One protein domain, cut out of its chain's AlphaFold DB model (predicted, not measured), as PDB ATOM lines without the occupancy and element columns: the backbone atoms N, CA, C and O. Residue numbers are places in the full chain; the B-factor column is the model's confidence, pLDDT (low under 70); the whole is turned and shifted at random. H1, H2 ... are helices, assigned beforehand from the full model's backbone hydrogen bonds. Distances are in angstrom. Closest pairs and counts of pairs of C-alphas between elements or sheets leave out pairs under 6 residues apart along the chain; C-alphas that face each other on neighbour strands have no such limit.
ATOM      1  N   ASP A  16    -117.243  67.688 -36.870       63.00
ATOM      2  CA  ASP A  16    -118.655  67.302 -36.822       63.00
ATOM      3  C   ASP A  16    -118.825  65.878 -36.271       63.00
ATOM      4  O   ASP A  16    -119.618  65.651 -35.358       63.00
ATOM      5  N   ALA A  17    -117.997  64.932 -36.733       68.88
ATOM      6  CA  ALA A  17    -118.026  63.546 -36.258       68.88
ATOM      7  C   ALA A  17    -117.667  63.420 -34.766       68.88
ATOM      8  O   ALA A  17    -118.249  62.612 -34.042       68.88
ATOM      9  N   GLN A  18    -116.721  64.236 -34.287       73.44
ATOM     10  CA  GLN A  18    -116.358  64.290 -32.866       73.44
ATOM     11  C   GLN A  18    -117.502  64.867 -32.022       73.44
ATOM     12  O   GLN A  18    -117.789  64.344 -30.946       73.44
ATOM     13  N   SER A  19    -118.180  65.911 -32.508       79.00
ATOM     14  CA  SER A  19    -119.312  66.520 -31.797       79.00
ATOM     15  C   SER A  19    -120.503  65.567 -31.696       79.00
ATOM     16  O   SER A  19    -121.063  65.417 -30.610       79.00
ATOM     17  N   GLU A  20    -120.832  64.854 -32.776       83.75
ATOM     18  CA  GLU A  20    -121.932  63.881 -32.791       83.75
ATOM     19  C   GLU A  20    -121.659  62.688 -31.859       83.75
ATOM     20  O   GLU A  20    -122.539  62.241 -31.115       83.75
ATOM     21  N   LEU A  21    -120.409  62.222 -31.812       85.75
ATOM     22  CA  LEU A  21    -119.975  61.198 -30.866       85.75
ATOM     23  C   LEU A  21    -120.091  61.671 -29.411       85.75
ATOM     24  O   LEU A  21    -120.579  60.933 -28.550       85.75
ATOM     25  N   VAL A  22    -119.663  62.902 -29.122       85.81
ATOM     26  CA  VAL A  22    -119.774  63.483 -27.777       85.81
ATOM     27  C   VAL A  22    -121.242  63.627 -27.373       85.81
ATOM     28  O   VAL A  22    -121.585  63.298 -26.236       85.81
ATOM     29  N   GLU A  23    -122.128  64.038 -28.281       87.56
ATOM     30  CA  GLU A  23    -123.571  64.092 -28.018       87.56
ATOM     31  C   GLU A  23    -124.170  62.715 -27.719       87.56
ATOM     32  O   GLU A  23    -124.915  62.578 -26.741       87.56
ATOM     33  N   GLN A  24    -123.823  61.686 -28.499       88.81
ATOM     34  CA  GLN A  24    -124.268  60.312 -28.233       88.81
ATOM     35  C   GLN A  24    -123.811  59.830 -26.855       88.81
ATOM     36  O   GLN A  24    -124.616  59.310 -26.076       88.81
ATOM     37  N   ILE A  25    -122.544  60.069 -26.515       89.88
ATOM     38  CA  ILE A  25    -121.976  59.734 -25.209       89.88
ATOM     39  C   ILE A  25    -122.730  60.450 -24.088       89.88
ATOM     40  O   ILE A  25    -123.147  59.814 -23.119       89.88
ATOM     41  N   VAL A  26    -122.955  61.758 -24.215       88.12
ATOM     42  CA  VAL A  26    -123.692  62.552 -23.224       88.12
ATOM     43  C   VAL A  26    -125.125  62.039 -23.065       88.12
ATOM     44  O   VAL A  26    -125.630  61.969 -21.940       88.12
ATOM     45  N   ASN A  27    -125.782  61.630 -24.151       88.00
ATOM     46  CA  ASN A  27    -127.120  61.044 -24.101       88.00
ATOM     47  C   ASN A  27    -127.116  59.700 -23.347       88.00
ATOM     48  O   ASN A  27    -127.891  59.518 -22.404       88.00
ATOM     49  N   SER A  28    -126.171  58.809 -23.658       87.38
ATOM     50  CA  SER A  28    -125.959  57.552 -22.925       87.38
ATOM     51  C   SER A  28    -125.691  57.787 -21.433       87.38
ATOM     52  O   SER A  28    -126.227  57.074 -20.578       87.38
ATOM     53  N   LEU A  29    -124.924  58.822 -21.088       87.62
ATOM     54  CA  LEU A  29    -124.647  59.196 -19.700       87.62
ATOM     55  C   LEU A  29    -125.891  59.705 -18.968       87.62
ATOM     56  O   LEU A  29    -126.124  59.311 -17.824       87.62
ATOM     57  N   LYS A  30    -126.736  60.509 -19.624       84.69
ATOM     58  CA  LYS A  30    -128.025  60.963 -19.068       84.69
ATOM     59  C   LYS A  30    -128.982  59.801 -18.796       84.69
ATOM     60  O   LYS A  30    -129.752  59.856 -17.840       84.69
ATOM     61  N   GLN A  31    -128.904  58.737 -19.592       85.50
ATOM     62  CA  GLN A  31    -129.674  57.506 -19.388       85.50
ATOM     63  C   GLN A  31    -129.105  56.614 -18.266       85.50
ATOM     64  O   GLN A  31    -129.726  55.617 -17.904       85.50
ATOM     65  N   GLY A  32    -127.945  56.959 -17.692       83.62
ATOM     66  CA  GLY A  32    -127.256  56.157 -16.677       83.62
ATOM     67  C   GLY A  32    -126.396  55.026 -17.251       83.62
ATOM     68  O   GLY A  32    -125.850  54.221 -16.494       83.62
ATOM     69  N   ASN A  33    -126.211  54.973 -18.572       88.31
ATOM     70  CA  ASN A  33    -125.465  53.926 -19.267       88.31
ATOM     71  C   ASN A  33    -123.959  54.248 -19.353       88.31
ATOM     72  O   ASN A  33    -123.366  54.230 -20.431       88.31
ATOM     73  N   LYS A  34    -123.303  54.506 -18.208       88.19
ATOM     74  CA  LYS A  34    -121.866  54.867 -18.151       88.19
ATOM     75  C   LYS A  34    -120.960  53.848 -18.849       88.19
ATOM     76  O   LYS A  34    -119.988  54.225 -19.493       88.19
ATOM     77  N   ILE A  35    -121.271  52.558 -18.718       90.25
ATOM     78  CA  ILE A  35    -120.468  51.484 -19.317       90.25
ATOM     79  C   ILE A  35    -120.522  51.531 -20.849       90.25
ATOM     80  O   ILE A  35    -119.482  51.354 -21.479       90.25
ATOM     81  N   GLN A  36    -121.695  51.806 -21.435       90.50
ATOM     82  CA  GLN A  36    -121.840  51.981 -22.886       90.50
ATOM     83  C   GLN A  36    -121.047  53.196 -23.360       90.50
ATOM     84  O   GLN A  36    -120.184  53.046 -24.209       90.50
ATOM     85  N   ALA A  37    -121.201  54.343 -22.693       91.25
ATOM     86  CA  ALA A  37    -120.440  55.551 -23.013       91.25
ATOM     87  C   ALA A  37    -118.913  55.324 -23.022       91.25
ATOM     88  O   ALA A  37    -118.216  55.779 -23.924       91.25
ATOM     89  N   ILE A  38    -118.380  54.573 -22.048       92.62
ATOM     90  CA  ILE A  38    -116.953  54.207 -22.008       92.62
ATOM     91  C   ILE A  38    -116.580  53.284 -23.177       92.62
ATOM     92  O   ILE A  38    -115.475  53.385 -23.711       92.62
ATOM     93  N   LYS A  39    -117.468  52.364 -23.557       92.62
ATOM     94  CA  LYS A  39    -117.250  51.429 -24.662       92.62
ATOM     95  C   LYS A  39    -117.245  52.159 -26.010       92.62
ATOM     96  O   LYS A  39    -116.279  51.997 -26.749       92.62
ATOM     97  N   ASP A  40    -118.227  53.023 -26.254       90.50
ATOM     98  CA  ASP A  40    -118.343  53.841 -27.468       90.50
ATOM     99  C   ASP A  40    -117.129  54.765 -27.640       90.50
ATOM    100  O   ASP A  40    -116.537  54.847 -28.722       90.50
ATOM    101  N   TYR A  41    -116.692  55.399 -26.543       91.88
ATOM    102  CA  TYR A  41    -115.490  56.231 -26.538       91.88
ATOM    103  C   TYR A  41    -114.239  55.416 -26.885       91.88
ATOM    104  O   TYR A  41    -113.443  55.844 -27.720       91.88
ATOM    105  N   ARG A  42    -114.068  54.218 -26.306       93.75
ATOM    106  CA  ARG A  42    -112.942  53.321 -26.634       93.75
ATOM    107  C   ARG A  42    -112.949  52.877 -28.084       93.75
ATOM    108  O   ARG A  42    -111.896  52.873 -28.710       93.75
ATOM    109  N   GLU A  43    -114.098  52.439 -28.586       91.81
ATOM    110  CA  GLU A  43    -114.214  51.885 -29.937       91.81
ATOM    111  C   GLU A  43    -113.942  52.954 -30.999       91.81
ATOM    112  O   GLU A  43    -113.334  52.653 -32.022       91.81
ATOM    113  N   SER A  44    -114.299  54.205 -30.716       88.38
ATOM    114  CA  SER A  44    -114.124  55.308 -31.662       88.38
ATOM    115  C   SER A  44    -112.764  56.001 -31.569       88.38
ATOM    116  O   SER A  44    -112.244  56.462 -32.581       88.38
ATOM    117  N   THR A  45    -112.172  56.091 -30.372       88.44
ATOM    118  CA  THR A  45    -110.879  56.779 -30.161       88.44
ATOM    119  C   THR A  45    -109.686  55.825 -30.093       88.44
ATOM    120  O   THR A  45    -108.543  56.261 -30.205       88.44
ATOM    121  N   GLY A  46    -109.924  54.528 -29.879       91.19
ATOM    122  CA  GLY A  46    -108.877  53.539 -29.612       91.19
ATOM    123  C   GLY A  46    -108.240  53.654 -28.221       91.19
ATOM    124  O   GLY A  46    -107.270  52.949 -27.941       91.19
ATOM    125  N   ALA A  47    -108.762  54.518 -27.344       91.56
ATOM    126  CA  ALA A  47    -108.187  54.775 -26.030       91.56
ATOM    127  C   ALA A  47    -108.225  53.550 -25.096       91.56
ATOM    128  O   ALA A  47    -109.070  52.646 -25.201       91.56
ATOM    129  N   GLY A  48    -107.319  53.531 -24.116       93.44
ATOM    130  CA  GLY A  48    -107.322  52.521 -23.063       93.44
ATOM    131  C   GLY A  48    -108.567  52.610 -22.175       93.44
ATOM    132  O   GLY A  48    -109.246  53.635 -22.095       93.44
ATOM    133  N   LEU A  49    -108.865  51.533 -21.437       92.56
ATOM    134  CA  LEU A  49    -110.002  51.508 -20.504       92.56
ATOM    135  C   LEU A  49    -109.899  52.594 -19.423       92.56
ATOM    136  O   LEU A  49    -110.908  53.188 -19.047       92.56
ATOM    137  N   LYS A  50    -108.679  52.854 -18.940       92.81
ATOM    138  CA  LYS A  50    -108.406  53.890 -17.941       92.81
ATOM    139  C   LYS A  50    -108.682  55.287 -18.508       92.81
ATOM    140  O   LYS A  50    -109.499  56.000 -17.940       92.81
ATOM    141  N   GLU A  51    -108.077  55.614 -19.649       92.44
ATOM    142  CA  GLU A  51    -108.243  56.907 -20.328       92.44
ATOM    143  C   GLU A  51    -109.702  57.172 -20.690       92.44
ATOM    144  O   GLU A  51    -110.221  58.255 -20.454       92.44
ATOM    145  N   SER A  52    -110.398  56.152 -21.187       93.19
ATOM    146  CA  SER A  52    -111.807  56.279 -21.558       93.19
ATOM    147  C   SER A  52    -112.688  56.519 -20.342       93.19
ATOM    148  O   SER A  52    -113.597  57.337 -20.385       93.19
ATOM    149  N   LYS A  53    -112.411  55.848 -19.219       92.25
ATOM    150  CA  LYS A  53    -113.107  56.145 -17.966       92.25
ATOM    151  C   LYS A  53    -112.847  57.584 -17.524       92.25
ATOM    152  O   LYS A  53    -113.799  58.225 -17.100       92.25
ATOM    153  N   GLU A  54    -111.598  58.048 -17.570       93.69
ATOM    154  CA  GLU A  54    -111.218  59.408 -17.161       93.69
ATOM    155  C   GLU A  54    -111.912  60.462 -18.032       93.69
ATOM    156  O   GLU A  54    -112.619  61.301 -17.482       93.69
ATOM    157  N   ALA A  55    -111.853  60.332 -19.360       91.50
ATOM    158  CA  ALA A  55    -112.530  61.240 -20.287       91.50
ATOM    159  C   ALA A  55    -114.046  61.294 -20.044       91.50
ATOM    160  O   ALA A  55    -114.644  62.367 -19.979       91.50
ATOM    161  N   ILE A  56    -114.683  60.136 -19.845       90.69
ATOM    162  CA  ILE A  56    -116.110  60.075 -19.521       90.69
ATOM    163  C   ILE A  56    -116.413  60.727 -18.161       90.69
ATOM    164  O   ILE A  56    -117.424  61.413 -18.040       90.69
ATOM    165  N   ASP A  57    -115.567  60.535 -17.145       90.69
ATOM    166  CA  ASP A  57    -115.716  61.168 -15.823       90.69
ATOM    167  C   ASP A  57    -115.644  62.696 -15.911       90.69
ATOM    168  O   ASP A  57    -116.503  63.382 -15.355       90.69
ATOM    169  N   GLU A  58    -114.693  63.220 -16.686       90.12
ATOM    170  CA  GLU A  58    -114.578  64.652 -16.962       90.12
ATOM    171  C   GLU A  58    -115.817  65.192 -17.680       90.12
ATOM    172  O   GLU A  58    -116.312  66.260 -17.327       90.12
ATOM    173  N   LEU A  59    -116.378  64.446 -18.640       88.81
ATOM    174  CA  LEU A  59    -117.622  64.836 -19.312       88.81
ATOM    175  C   LEU A  59    -118.802  64.871 -18.335       88.81
ATOM    176  O   LEU A  59    -119.577  65.824 -18.337       88.81
ATOM    177  N   ILE A  60    -118.934  63.874 -17.461       87.75
ATOM    178  CA  ILE A  60    -119.996  63.848 -16.441       87.75
ATOM    179  C   ILE A  60    -119.897  65.074 -15.536       87.75
ATOM    180  O   ILE A  60    -120.916  65.697 -15.239       87.75
ATOM    181  N   GLN A  61    -118.679  65.425 -15.127       86.00
ATOM    182  CA  GLN A  61    -118.425  66.572 -14.265       86.00
ATOM    183  C   GLN A  61    -118.671  67.898 -15.000       86.00
ATOM    184  O   GLN A  61    -119.317  68.788 -14.452       86.00
ATOM    185  N   LYS A  62    -118.225  68.013 -16.256       85.69
ATOM    186  CA  LYS A  62    -118.370  69.212 -17.097       85.69
ATOM    187  C   LYS A  62    -119.818  69.514 -17.474       85.69
ATOM    188  O   LYS A  62    -120.198  70.677 -17.529       85.69
ATOM    189  N   TYR A  63    -120.606  68.481 -17.758       81.88
ATOM    190  CA  TYR A  63    -122.014  68.611 -18.145       81.88
ATOM    191  C   TYR A  63    -122.976  68.433 -16.963       81.88
ATOM    192  O   TYR A  63    -124.180  68.302 -17.186       81.88
ATOM    193  N   GLU A  64    -122.444  68.389 -15.734       79.81
ATOM    194  CA  GLU A  64    -123.194  68.193 -14.488       79.81
ATOM    195  C   GLU A  64    -124.239  67.074 -14.611       79.81
ATOM    196  O   GLU A  64    -125.379  67.199 -14.158       79.81
ATOM    197  N   ILE A  65    -123.876  65.978 -15.287       80.38
ATOM    198  CA  ILE A  65    -124.833  64.923 -15.608       80.38
ATOM    199  C   ILE A  65    -125.212  64.242 -14.292       80.38
ATOM    200  O   ILE A  65    -124.336  63.652 -13.649       80.38
ATOM    201  N   PRO A  66    -126.496  64.274 -13.882       68.19
ATOM    202  CA  PRO A  66    -126.939  63.680 -12.632       68.19
ATOM    203  C   PRO A  66    -127.000  62.161 -12.798       68.19
ATOM    204  O   PRO A  66    -128.068  61.557 -12.902       68.19
ATOM    205  N   MET A  67    -125.841  61.510 -12.847       63.28
ATOM    206  CA  MET A  67    -125.796  60.065 -12.746       63.28
ATOM    207  C   MET A  67    -126.079  59.670 -11.306       63.28
ATOM    208  O   MET A  67    -125.393  60.077 -10.369       63.28
ATOM    209  N   LYS A  68    -127.106  58.839 -11.134       56.47
ATOM    210  CA  LYS A  68    -127.443  58.191  -9.867       56.47
ATOM    211  C   LYS A  68    -126.349  57.182  -9.489       56.47
ATOM    212  O   LYS A  68    -126.555  55.977  -9.554       56.47
ATOM    213  N   SER A  69    -125.182  57.649  -9.067       52.41
ATOM    214  CA  SER A  69    -124.261  56.858  -8.246       52.41
ATOM    215  C   SER A  69    -124.572  57.166  -6.785       52.41
ATOM    216  O   SER A  69    -123.903  57.979  -6.159       52.41
ATOM    217  N   GLY A  70    -125.641  56.577  -6.243       54.09
ATOM    218  CA  GLY A  70    -126.134  56.961  -4.920       54.09
ATOM    219  C   GLY A  70    -126.629  55.811  -4.055       54.09
ATOM    220  O   GLY A  70    -127.812  55.503  -4.081       54.09
ATOM    221  N   CYS A  71    -125.745  55.300  -3.189       52.78
ATOM    222  CA  CYS A  71    -126.118  54.837  -1.842       52.78
ATOM    223  C   CYS A  71    -125.710  55.851  -0.747       52.78
ATOM    224  O   CYS A  71    -126.219  55.785   0.367       52.78
ATOM    225  N   ALA A  72    -124.842  56.831  -1.046       58.22
ATOM    226  CA  ALA A  72    -124.342  57.790  -0.052       58.22
ATOM    227  C   ALA A  72    -125.426  58.762   0.460       58.22
ATOM    228  O   ALA A  72    -125.474  59.065   1.651       58.22
ATOM    229  N   SER A  73    -126.358  59.189  -0.398       60.22
ATOM    230  CA  SER A  73    -127.464  60.069   0.012       60.22
ATOM    231  C   SER A  73    -128.488  59.379   0.921       60.22
ATOM    232  O   SER A  73    -129.094  60.044   1.757       60.22
ATOM    233  N   MET A  74    -128.649  58.051   0.823       62.38
ATOM    234  CA  MET A  74    -129.563  57.304   1.699       62.38
ATOM    235  C   MET A  74    -129.049  57.279   3.142       62.38
ATOM    236  O   MET A  74    -129.829  57.393   4.082       62.38
ATOM    237  N   VAL A  75    -127.731  57.197   3.336       72.31
ATOM    238  CA  VAL A  75    -127.129  57.174   4.677       72.31
ATOM    239  C   VAL A  75    -127.289  58.532   5.366       72.31
ATOM    240  O   VAL A  75    -127.676  58.588   6.526       72.31
ATOM    241  N   LEU A  76    -127.101  59.644   4.650       71.38
ATOM    242  CA  LEU A  76    -127.245  60.982   5.239       71.38
ATOM    243  C   LEU A  76    -128.702  61.326   5.603       71.38
ATOM    244  O   LEU A  76    -128.957  61.921   6.654       71.38
ATOM    245  N   LEU A  77    -129.669  60.917   4.777       74.81
ATOM    246  CA  LEU A  77    -131.095  61.115   5.069       74.81
ATOM    247  C   LEU A  77    -131.598  60.194   6.186       74.81
ATOM    248  O   LEU A  77    -132.390  60.618   7.023       74.81
ATOM    249  N   THR A  78    -131.111  58.954   6.252       77.06
ATOM    250  CA  THR A  78    -131.499  58.026   7.326       77.06
ATOM    251  C   THR A  78    -130.877  58.416   8.665       77.06
ATOM    252  O   THR A  78    -131.572  58.367   9.677       77.06
ATOM    253  N   LEU A  79    -129.623  58.879   8.691       83.62
ATOM    254  CA  LEU A  79    -128.974  59.372   9.912       83.62
ATOM    255  C   LEU A  79    -129.633  60.651  10.442       83.62
ATOM    256  O   LEU A  79    -129.905  60.742  11.635       83.62
ATOM    257  N   SER A  80    -129.950  61.617   9.574       84.94
ATOM    258  CA  SER A  80    -130.648  62.841  10.000       84.94
ATOM    259  C   SER A  80    -132.060  62.554  10.515       84.94
ATOM    260  O   SER A  80    -132.436  63.068  11.566       84.94
ATOM    261  N   ALA A  81    -132.816  61.683   9.841       85.12
ATOM    262  CA  ALA A  81    -134.161  61.308  10.266       85.12
ATOM    263  C   ALA A  81    -134.167  60.502  11.577       85.12
ATOM    264  O   ALA A  81    -134.977  60.777  12.458       85.12
ATOM    265  N   THR A  82    -133.252  59.541  11.742       85.50
ATOM    266  CA  THR A  82    -133.145  58.743  12.980       85.50
ATOM    267  C   THR A  82    -132.679  59.574  14.170       85.50
ATOM    268  O   THR A  82    -133.190  59.388  15.272       85.50
ATOM    269  N   PHE A  83    -131.779  60.535  13.953       89.81
ATOM    270  CA  PHE A  83    -131.353  61.479  14.984       89.81
ATOM    271  C   PHE A  83    -132.505  62.382  15.453       89.81
ATOM    272  O   PHE A  83    -132.695  62.571  16.652       89.81
ATOM    273  N   LEU A  84    -133.330  62.871  14.522       90.00
ATOM    274  CA  LEU A  84    -134.529  63.663  14.826       90.00
ATOM    275  C   LEU A  84    -135.570  62.852  15.611       90.00
ATOM    276  O   LEU A  84    -136.177  63.364  16.547       90.00
ATOM    277  N   LEU A  85    -135.740  61.576  15.261       88.12
ATOM    278  CA  LEU A  85    -136.677  60.660  15.916       88.12
ATOM    279  C   LEU A  85    -136.214  60.304  17.338       88.12
ATOM    280  O   LEU A  85    -137.018  60.314  18.263       88.12
ATOM    281  N   MET A  86    -134.912  60.075  17.536       87.94
ATOM    282  CA  MET A  86    -134.310  59.872  18.860       87.94
ATOM    283  C   MET A  86    -134.407  61.124  19.741       87.94
ATOM    284  O   MET A  86    -134.678  61.011  20.930       87.94
ATOM    285  N   TYR A  87    -134.232  62.316  19.166       91.06
ATOM    286  CA  TYR A  87    -134.401  63.579  19.888       91.06
ATOM    287  C   TYR A  87    -135.869  63.837  20.261       91.06
ATOM    288  O   TYR A  87    -136.156  64.284  21.367       91.06
ATOM    289  N   ALA A  88    -136.808  63.496  19.373       88.56
ATOM    290  CA  ALA A  88    -138.244  63.623  19.622       88.56
ATOM    291  C   ALA A  88    -138.777  62.615  20.661       88.56
ATOM    292  O   ALA A  88    -139.749  62.919  21.345       88.56
ATOM    293  N   LEU A  89    -138.143  61.442  20.791       90.06
ATOM    294  CA  LEU A  89    -138.420  60.446  21.838       90.06
ATOM    295  C   LEU A  89    -137.577  60.660  23.113       90.06
ATOM    296  O   LEU A  89    -137.693  59.887  24.058       90.06
ATOM    297  N   GLY A  90    -136.720  61.688  23.139       71.94
ATOM    298  CA  GLY A  90    -135.870  62.088  24.267       71.94
ATOM    299  C   GLY A  90    -136.567  63.000  25.283       71.94
ATOM    300  O   GLY A  90    -135.922  63.877  25.861       71.94
TER     301      GLY A  90
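This is residues 16 to 90 of the 91 residues of the protein "50S ribosomal protein L7/L12" of Gimesia alba (UniProt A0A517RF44). One long helix, H4, sticks out as a free arm from a small compact body of three helices, in which H1 and H2 form a hairpin and H3 crosses them steeply. The printed part has 75 residues with four named helices, H1 to H4 in chain order, and no named strand: all helix. It is extended, with a radius of gyration of the C-alphas of 18.5 A and spans of 63 by 22 by 17 A.

H4, residues 72 to 88, is 24.8 A long and ends at C-alpha 88 (-138.244, 63.623, 19.622). H1, residues 16 to 30, begins at C-alpha 16 (-118.655, 67.302, -36.822) and is 21.1 A long. H2 is residues 34 to 45 and H3 residues 49 to 62, 19.9 A.

H4 is apart from H1, H2 and H3. H1 and H2 touch at a shallow tilt of 15 degrees, opposite ways; their closest C-alphas, of Ile 25 and Ala 37, are 5.0 A apart. H2 and H3 touch at a steep tilt of 65 degrees, the closest C-alphas being those of Ile 38 and Ser 52, 5.6 A. H1, with residues 26 to 29 alone, only just touches residues 59 to 60 of H3, with 3 pairs of C-alphas within 8 A, the closest those of Leu 29 and Ile 60, 7.3 A. In H1, H2, H3 and H4 every O i to N i+4 pair is within hydrogen-bond range.

Residues 70 to 90 stand free; the C-alphas farthest apart, of Asp 16 and Gly 90, are 63.7 A apart. The printed part has no cut and no long link. Residues 16 to 17 and 66 to 74 have pLDDT under 70.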